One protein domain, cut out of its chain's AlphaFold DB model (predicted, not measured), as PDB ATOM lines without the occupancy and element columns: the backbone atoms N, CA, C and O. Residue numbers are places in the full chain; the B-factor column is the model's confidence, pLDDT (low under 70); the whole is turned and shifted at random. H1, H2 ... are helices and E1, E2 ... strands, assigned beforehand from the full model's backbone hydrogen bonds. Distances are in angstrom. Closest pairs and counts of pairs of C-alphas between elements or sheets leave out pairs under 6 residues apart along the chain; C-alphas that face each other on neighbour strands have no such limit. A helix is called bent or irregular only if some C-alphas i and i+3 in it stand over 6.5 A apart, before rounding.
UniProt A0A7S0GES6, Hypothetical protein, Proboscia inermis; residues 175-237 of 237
ATOM      1  N   GLY A 175      -9.429  15.414  17.143       56.19
ATOM      2  CA  GLY A 175      -8.177  15.907  17.729       56.19
ATOM      3  C   GLY A 175      -6.993  14.943  17.589       56.19
ATOM      4  O   GLY A 175      -5.853  15.398  17.505       56.19
ATOM      5  N   ASP A 176      -7.252  13.638  17.495       54.50
ATOM      6  CA  ASP A 176      -6.209  12.637  17.258       54.50
ATOM      7  C   ASP A 176      -5.838  12.561  15.780       54.50
ATOM      8  O   ASP A 176      -4.680  12.324  15.476       54.50
ATOM      9  N   TRP A 177      -6.738  12.931  14.864       53.69
ATOM     10  CA  TRP A 177      -6.410  13.043  13.437       53.69
ATOM     11  C   TRP A 177      -5.281  14.052  13.161       53.69
ATOM     12  O   TRP A 177      -4.464  13.855  12.267       53.69
ATOM     13  N   ILE A 178      -5.192  15.119  13.963       53.44
ATOM     14  CA  ILE A 178      -4.118  16.123  13.869       53.44
ATOM     15  C   ILE A 178      -2.804  15.586  14.456       53.44
ATOM     16  O   ILE A 178      -1.739  15.894  13.927       53.44
ATOM     17  N   LYS A 179      -2.860  14.751  15.503       53.44
ATOM     18  CA  LYS A 179      -1.686  14.031  16.026       53.44
ATOM     19  C   LYS A 179      -1.228  12.917  15.075       53.44
ATOM     20  O   LYS A 179      -0.028  12.718  14.912       53.44
ATOM     21  N   ASP A 180      -2.165  12.264  14.396       50.97
ATOM     22  CA  ASP A 180      -1.944  11.273  13.338       50.97
ATOM     23  C   ASP A 180      -1.475  11.908  12.024       50.97
ATOM     24  O   ASP A 180      -0.918  11.225  11.174       50.97
ATOM     25  N   ALA A 181      -1.644  13.219  11.858       55.69
ATOM     26  CA  ALA A 181      -1.023  13.980  10.782       55.69
ATOM     27  C   ALA A 181       0.414  14.420  11.120       55.69
ATOM     28  O   ALA A 181       1.086  15.003  10.265       55.69
ATOM     29  N   ILE A 182       0.915  14.169  12.341       55.78
ATOM     30  CA  ILE A 182       2.308  14.463  12.695       55.78
ATOM     31  C   ILE A 182       3.209  13.427  12.017       55.78
ATOM     32  O   ILE A 182       3.419  12.322  12.510       55.78
ATOM     33  N   VAL A 183       3.786  13.848  10.893       65.12
ATOM     34  CA  VAL A 183       4.607  13.081   9.946       65.12
ATOM     35  C   VAL A 183       5.994  12.709  10.502       65.12
ATOM     36  O   VAL A 183       7.015  12.925   9.850       65.12
ATOM     37  N   PHE A 184       6.097  12.171  11.719       79.12
ATOM     38  CA  PHE A 184       7.359  11.580  12.169       79.12
ATOM     39  C   PHE A 184       7.361  10.078  11.892       79.12
ATOM     40  O   PHE A 184       6.442   9.344  12.249       79.12
ATOM     41  N   MET A 185       8.417   9.608  11.234       84.62
ATOM     42  CA  MET A 185       8.616   8.191  10.936       84.62
ATOM     43  C   MET A 185       9.457   7.559  12.044       84.62
ATOM     44  O   MET A 185      10.648   7.846  12.170       84.62
ATOM     45  N   LYS A 186       8.865   6.661  12.835       86.94
ATOM     46  CA  LYS A 186       9.600   5.843  13.802       86.94
ATOM     47  C   LYS A 186      10.329   4.728  13.053       86.94
ATOM     48  O   LYS A 186       9.714   3.938  12.338       86.94
ATOM     49  N   ARG A 187      11.650   4.646  13.218       92.88
ATOM     50  CA  ARG A 187      12.457   3.539  12.685       92.88
ATOM     51  C   ARG A 187      12.391   2.357  13.638       92.88
ATOM     52  O   ARG A 187      12.909   2.442  14.749       92.88
ATOM     53  N   VAL A 188      11.838   1.245  13.185       88.69
ATOM     54  CA  VAL A 188      11.742   0.007  13.968       88.69
ATOM     55  C   VAL A 188      12.423  -1.138  13.242       88.69
ATOM     56  O   VAL A 188      12.665  -1.052  12.033       88.69
ATOM     57  N   ASP A 189      12.764  -2.183  13.984       90.06
ATOM     58  CA  ASP A 189      13.293  -3.402  13.390       90.06
ATOM     59  C   ASP A 189      12.234  -4.032  12.497       90.06
ATOM     60  O   ASP A 189      11.044  -4.039  12.813       90.06
ATOM     61  N   ASN A 190      12.666  -4.509  11.336       85.31
ATOM     62  CA  ASN A 190      11.756  -5.109  10.383       85.31
ATOM     63  C   ASN A 190      11.351  -6.512  10.876       85.31
ATOM     64  O   ASN A 190      12.198  -7.415  10.863       85.31
ATOM     65  N   PRO A 191      10.079  -6.734  11.259       78.69
ATOM     66  CA  PRO A 191       9.649  -8.005  11.835       78.69
ATOM     67  C   PRO A 191       9.793  -9.171  10.849       78.69
ATOM     68  O   PRO A 191       9.959 -10.315  11.267       78.69
ATOM     69  N   VAL A 192       9.808  -8.894   9.538       82.00
ATOM     70  CA  VAL A 192       9.947  -9.920   8.496       82.00
ATOM     71  C   VAL A 192      11.383 -10.093   7.994       82.00
ATOM     72  O   VAL A 192      11.618 -10.896   7.093       82.00
ATOM     73  N   LYS A 193      12.378  -9.415   8.588       87.19
ATOM     74  CA  LYS A 193      13.784  -9.522   8.153       87.19
ATOM     75  C   LYS A 193      14.318 -10.953   8.195       87.19
ATOM     76  O   LYS A 193      15.106 -11.343   7.337       87.19
ATOM     77  N   LYS A 194      13.878 -11.738   9.183       87.00
ATOM     78  CA  LYS A 194      14.253 -13.155   9.319       87.00
ATOM     79  C   LYS A 194      13.628 -14.042   8.236       87.00
ATOM     80  O   LYS A 194      14.188 -15.084   7.931       87.00
ATOM     81  N   LEU A 195      12.491 -13.628   7.673       83.00
ATOM     82  CA  LEU A 195      11.762 -14.368   6.639       83.00
ATOM     83  C   LEU A 195      12.256 -14.006   5.236       83.00
ATOM     84  O   LEU A 195      12.355 -14.871   4.373       83.00
ATOM     85  N   VAL A 196      12.589 -12.732   5.010       90.31
ATOM     86  CA  VAL A 196      13.021 -12.218   3.706       90.31
ATOM     87  C   VAL A 196      14.383 -11.553   3.855       90.31
ATOM     88  O   VAL A 196      14.492 -10.392   4.259       90.31
ATOM     89  N   SER A 197      15.441 -12.283   3.502       89.31
ATOM     90  CA  SER A 197      16.830 -11.839   3.674       89.31
ATOM     91  C   SER A 197      17.162 -10.560   2.897       89.31
ATOM     92  O   SER A 197      17.957  -9.753   3.380       89.31
ATOM     93  N   SER A 198      16.512 -10.324   1.755       92.69
ATOM     94  CA  SER A 198      16.675  -9.122   0.924       92.69
ATOM     95  C   SER A 198      15.982  -7.873   1.482       92.69
ATOM     96  O   SER A 198      16.276  -6.764   1.044       92.69
ATOM     97  N   SER A 199      15.088  -8.017   2.464       89.50
ATOM     98  CA  SER A 199      14.373  -6.879   3.052       89.50
ATOM     99  C   SER A 199      15.302  -6.000   3.911       89.50
ATOM    100  O   SER A 199      16.304  -6.490   4.442       89.50
ATOM    101  N   PRO A 200      15.029  -4.695   4.081       93.12
ATOM    102  CA  PRO A 200      15.849  -3.836   4.936       93.12
ATOM    103  C   PRO A 200      15.788  -4.293   6.402       93.12
ATOM    104  O   PRO A 200      14.769  -4.813   6.854       93.12
ATOM    105  N   SER A 201      16.870  -4.090   7.160       93.06
ATOM    106  CA  SER A 201      16.926  -4.443   8.592       93.06
ATOM    107  C   SER A 201      15.961  -3.617   9.441       93.06
ATOM    108  O   SER A 201      15.447  -4.108  10.442       93.06
ATOM    109  N   ARG A 202      15.687  -2.378   9.020       94.25
ATOM    110  CA  ARG A 202      14.766  -1.460   9.687       94.25
ATOM    111  C   ARG A 202      13.788  -0.857   8.696       94.25
ATOM    112  O   ARG A 202      14.175  -0.448   7.601       94.25
ATOM    113  N   ILE A 203      12.542  -0.727   9.122       90.88
ATOM    114  CA  ILE A 203      11.480  -0.051   8.376       90.88
ATOM    115  C   ILE A 203      11.085   1.234   9.094       90.88
ATOM    116  O   ILE A 203      11.266   1.382  10.303       90.88
ATOM    117  N   GLY A 204      10.620   2.210   8.324       87.44
ATOM    118  CA  GLY A 204       9.986   3.396   8.881       87.44
ATOM    119  C   GLY A 204       8.486   3.152   8.981       87.44
ATOM    120  O   GLY A 204       7.881   2.730   8.000       87.44
ATOM    121  N   ILE A 205       7.904   3.420  10.143       83.25
ATOM    122  CA  ILE A 205       6.462   3.351  10.377       83.25
ATOM    123  C   ILE A 205       6.015   4.709  10.897       83.25
ATOM    124  O   ILE A 205       6.733   5.348  11.667       83.25
ATOM    125  N   HIS A 206       4.837   5.155  10.474       82.62
ATOM    126  CA  HIS A 206       4.246   6.384  10.984       82.62
ATOM    127  C   HIS A 206       4.171   6.355  12.520       82.62
ATOM    128  O   HIS A 206       3.753   5.355  13.106       82.62
ATOM    129  N   GLY A 207       4.578   7.443  13.169       73.94
ATOM    130  CA  GLY A 207       4.693   7.536  14.621       73.94
ATOM    131  C   GLY A 207       3.406   7.190  15.365       73.94
ATOM    132  O   GLY A 207       3.458   6.429  16.330       73.94
ATOM    133  N   GLY A 208       2.261   7.668  14.864       71.88
ATOM    134  CA  GLY A 208       0.935   7.335  15.401       71.88
ATOM    135  C   GLY A 208       0.648   5.831  15.347       71.88
ATOM    136  O   GLY A 208       0.389   5.213  16.377       71.88
ATOM    137  N   PHE A 209       0.834   5.195  14.182       74.19
ATOM    138  CA  PHE A 209       0.644   3.745  14.049       74.19
ATOM    139  C   PHE A 209       1.616   2.959  14.922       74.19
ATOM    140  O   PHE A 209       1.227   1.978  15.543       74.19
ATOM    141  N   ALA A 210       2.871   3.391  15.019       77.69
ATOM    142  CA  ALA A 210       3.852   2.714  15.849       77.69
ATOM    143  C   ALA A 210       3.528   2.813  17.350       77.69
ATOM    144  O   ALA A 210       3.781   1.865  18.087       77.69
ATOM    145  N   ALA A 211       2.976   3.938  17.814       73.94
ATOM    146  CA  ALA A 211       2.580   4.128  19.211       73.94
ATOM    147  C   ALA A 211       1.368   3.271  19.614       73.94
ATOM    148  O   ALA A 211       1.197   2.958  20.795       73.94
ATOM    149  N   VAL A 212       0.546   2.907  18.632       72.00
ATOM    150  CA  VAL A 212      -0.665   2.102  18.803       72.00
ATOM    151  C   VAL A 212      -0.359   0.610  18.620       72.00
ATOM    152  O   VAL A 212      -0.634  -0.181  19.514       72.00
ATOM    153  N   LEU A 213       0.270   0.226  17.504       70.88
ATOM    154  CA  LEU A 213       0.489  -1.174  17.115       70.88
ATOM    155  C   LEU A 213       1.706  -1.827  17.782       70.88
ATOM    156  O   LEU A 213       1.730  -3.041  17.949       70.88
ATOM    157  N   LEU A 214       2.738  -1.049  18.132       73.31
ATOM    158  CA  LEU A 214       4.024  -1.584  18.604       73.31
ATOM    159  C   LEU A 214       4.252  -1.387  20.104       73.31
ATOM    160  O   LEU A 214       5.396  -1.257  20.541       73.31
ATOM    161  N   ARG A 215       3.185  -1.354  20.907       71.88
ATOM    162  CA  ARG A 215       3.320  -1.486  22.364       71.88
ATOM    163  C   ARG A 215       3.754  -2.930  22.639       71.88
ATOM    164  O   ARG A 215       2.948  -3.842  22.483       71.88
ATOM    165  N   GLU A 216       5.043  -3.120  22.936       56.66
ATOM    166  CA  GLU A 216       5.756  -4.414  22.883       56.66
ATOM    167  C   GLU A 216       5.061  -5.556  23.632       56.66
ATOM    168  O   GLU A 216       5.087  -6.691  23.161       56.66
ATOM    169  N   GLU A 217       4.390  -5.265  24.745       60.12
ATOM    170  CA  GLU A 217       3.675  -6.274  25.534       60.12
ATOM    171  C   GLU A 217       2.397  -6.772  24.830       60.12
ATOM    172  O   GLU A 217       2.113  -7.963  24.832       60.12
ATOM    173  N   LYS A 218       1.671  -5.902  24.119       60.25
ATOM    174  CA  LYS A 218       0.301  -6.186  23.645       60.25
ATOM    175  C   LYS A 218       0.231  -6.941  22.320       60.25
ATOM    176  O   LYS A 218      -0.695  -7.715  22.077       60.25
ATOM    177  N   MET A 219       1.207  -6.724  21.439       60.81
ATOM    178  CA  MET A 219       1.211  -7.349  20.110       60.81
ATOM    179  C   MET A 219       1.481  -8.855  20.193       60.81
ATOM    180  O   MET A 219       0.952  -9.628  19.395       60.81
ATOM    181  N   LYS A 220       2.312  -9.265  21.158       64.38
ATOM    182  CA  LYS A 220       2.648 -10.668  21.385       64.38
ATOM    183  C   LYS A 220       1.429 -11.439  21.886       64.38
ATOM    184  O   LYS A 220       1.099 -12.462  21.294       64.38
ATOM    185  N   ASP A 221       0.724 -10.884  22.867       67.00
ATOM    186  CA  ASP A 221      -0.491 -11.480  23.430       67.00
ATOM    187  C   ASP A 221      -1.584 -11.630  22.365       67.00
ATOM    188  O   ASP A 221      -2.139 -12.711  22.197       67.00
ATOM    189  N   THR A 222      -1.794 -10.591  21.550       63.88
ATOM    190  CA  THR A 222      -2.742 -10.616  20.420       63.88
ATOM    191  C   THR A 222      -2.411 -11.723  19.413       63.88
ATOM    192  O   THR A 222      -3.280 -12.470  18.969       63.88
ATOM    193  N   LEU A 223      -1.141 -11.835  19.010       66.69
ATOM    194  CA  LEU A 223      -0.708 -12.839  18.034       66.69
ATOM    195  C   LEU A 223      -0.827 -14.260  18.580       66.69
ATOM    196  O   LEU A 223      -1.165 -15.173  17.827       66.69
ATOM    197  N   ASP A 224      -0.512 -14.459  19.855       71.38
ATOM    198  CA  ASP A 224      -0.595 -15.767  20.492       71.38
ATOM    199  C   ASP A 224      -2.058 -16.176  20.730       71.38
ATOM    200  O   ASP A 224      -2.398 -17.336  20.493       71.38
ATOM    201  N   GLU A 225      -2.940 -15.226  21.047       68.06
ATOM    202  CA  GLU A 225      -4.393 -15.422  21.097       68.06
ATOM    203  C   GLU A 225      -4.956 -15.832  19.725       68.06
ATOM    204  O   GLU A 225      -5.592 -16.880  19.606       68.06
ATOM    205  N   VAL A 226      -4.645 -15.088  18.655       66.50
ATOM    206  CA  VAL A 226      -5.082 -15.435  17.288       66.50
ATOM    207  C   VAL A 226      -4.577 -16.816  16.876       66.50
ATOM    208  O   VAL A 226      -5.328 -17.612  16.317       66.50
ATOM    209  N   LYS A 227      -3.313 -17.145  17.171       72.94
ATOM    210  CA  LYS A 227      -2.773 -18.487  16.903       72.94
ATOM    211  C   LYS A 227      -3.484 -19.569  17.707       72.94
ATOM    212  O   LYS A 227      -3.609 -20.677  17.196       72.94
ATOM    213  N   SER A 228      -3.886 -19.288  18.946       72.25
ATOM    214  CA  SER A 228      -4.652 -20.232  19.760       72.25
ATOM    215  C   SER A 228      -5.988 -20.534  19.091       72.25
ATOM    216  O   SER A 228      -6.253 -21.694  18.801       72.25
ATOM    217  N   TYR A 229      -6.749 -19.501  18.716       66.75
ATOM    218  CA  TYR A 229      -8.023 -19.681  18.013       66.75
ATOM    219  C   TYR A 229      -7.866 -20.455  16.704       66.75
ATOM    220  O   TYR A 229      -8.636 -21.370  16.424       66.75
ATOM    221  N   LEU A 230      -6.836 -20.145  15.912       67.81
ATOM    222  CA  LEU A 230      -6.599 -20.850  14.652       67.81
ATOM    223  C   LEU A 230      -6.268 -22.340  14.849       67.81
ATOM    224  O   LEU A 230      -6.598 -23.138  13.981       67.81
ATOM    225  N   LYS A 231      -5.651 -22.745  15.969       74.75
ATOM    226  CA  LYS A 231      -5.359 -24.167  16.257       74.75
ATOM    227  C   LYS A 231      -6.599 -24.982  16.621       74.75
ATOM    228  O   LYS A 231      -6.604 -26.208  16.430       74.75
ATOM    229  N   ASP A 232      -7.607 -24.310  17.163       67.50
ATOM    230  CA  ASP A 232      -8.862 -24.922  17.594       67.50
ATOM    231  C   ASP A 232      -9.843 -25.107  16.426       67.50
ATOM    232  O   ASP A 232     -10.744 -25.940  16.505       67.50
ATOM    233  N   LEU A 233      -9.613 -24.424  15.300       64.88
ATOM    234  CA  LEU A 233     -10.389 -24.586  14.073       64.88
ATOM    235  C   LEU A 233      -9.890 -25.778  13.235       64.88
ATOM    236  O   LEU A 233      -8.720 -25.853  12.838       64.88
ATOM    237  N   GLU A 234     -10.793 -26.708  12.908       53.84
ATOM    238  CA  GLU A 234     -10.500 -27.805  11.979       53.84
ATOM    239  C   GLU A 234     -10.088 -27.249  10.600       53.84
ATOM    240  O   GLU A 234     -10.785 -26.429  10.002       53.84
ATOM    241  N   GLY A 235      -8.926 -27.681  10.094       61.12
ATOM    242  CA  GLY A 235      -8.379 -27.262   8.793       61.12
ATOM    243  C   GLY A 235      -7.174 -26.313   8.842       61.12
ATOM    244  O   GLY A 235      -6.574 -26.069   7.798       61.12
ATOM    245  N   TYR A 236      -6.787 -25.827  10.026       57.09
ATOM    246  CA  TYR A 236      -5.617 -24.951  10.228       57.09
ATOM    247  C   TYR A 236      -4.486 -25.594  11.064       57.09
ATOM    248  O   TYR A 236      -3.536 -24.905  11.446       57.09
ATOM    249  N   ARG A 237      -4.579 -26.904  11.338       54.88
ATOM    250  CA  ARG A 237      -3.552 -27.710  12.028       54.88
ATOM    251  C   ARG A 237      -2.456 -28.208  11.093       54.88
ATOM    252  O   ARG A 237      -2.786 -28.566   9.941       54.88
TER     253      ARG A 237
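AT A GLANCE: This is residues 175 to 237 of the 237 residues of the protein "Hypothetical protein" of Proboscia inermis (UniProt A0A7S0GES6). A two-stranded hairpin of E1 and E2 has the short helix H2 packed at one end, chiefly by E1, and from there the long helix H3 runs away as a free arm. The short helix H1 meets H2 crosswise at that same end, and the long loop of residues 190 to 201 closes the other end of the hairpin. The printed part has 63 residues, with three named helices and two named strands in the order H1, E1, E2, H2, H3; the sheet, E1 - E2, is antiparallel and the class is mixed, helices and strands. The whole is only just loose, close to extended, with a radius of gyration of the C-alphas of 15.6 A, and its outline is flat, 44 by 35 by 19 A.

HOW THE PARTS SIT: H1, residues 175 to 180, is joined by a tight link to E1, residues 185 to 189. E1 forms a hairpin with E2, residues 202 to 206, at 144 degrees between their directions. Across this antiparallel pair, N 186 and O 205 are 2.8 A apart and N 203 and O 188 are 2.9 A apart, both within hydrogen-bond range. H2, residues 207 to 213, follows E2 directly by a tight link. The closest C-alphas of E1 and H2, those of Lys 186 and Gly 207, are 5.3 A apart. H1 and H2 touch, with the closest C-alphas, Asp 180 and Gly 208, 5.3 A apart, and are about perpendicular at 82 degrees. H1 and E2 are only just apart, with a closest C-alpha distance of 8.2 A. H3, residues 216 to 232, is close to H2 but not clearly touching; the closest C-alphas, Leu 213 and Met 219, are 6.9 A apart. H2 and H3 run the same way at a steep tilt of 41 degrees. H3 is apart from H1, E1 and E2. In H2 every O i to N i+4 pair is within hydrogen-bond range; in H1 it is 1 of 2 and in H3 11 of 13.

IN THESE COORDINATES: H1 begins at C-alpha 175 (-8.177, 15.907, 17.729) and is 8.9 A long from first to last C-alpha. E1 is 12.7 A long and E2 13.2 A, with C-alpha 202 at (14.766, -1.460, 9.687). H2 is 10.0 A long. H3 is 25.7 A long and ends at C-alpha 232 (-8.862, -24.922, 17.594); it is neither bent nor irregular, but only just: C-alphas 217 and 220 are 6.1 A apart.

THE WHOLE: The two C-alphas farthest apart, those of Ile 178 and Glu 234, are 44.4 A apart. The printed part has no cut and ends at Arg 237, the chain's last residue. The link from E1 to E2, 12 residues, is long. Residues 215 to 226, of which 216 to 226 belong to H3, stand free, and so do residues 228 to 235, of which 228 to 232 belong to H3. The mean pLDDT of the printed part is 72.9; 27 residues are under 70, among them residues 175 to 183, 216 to 223 and 232 to 237.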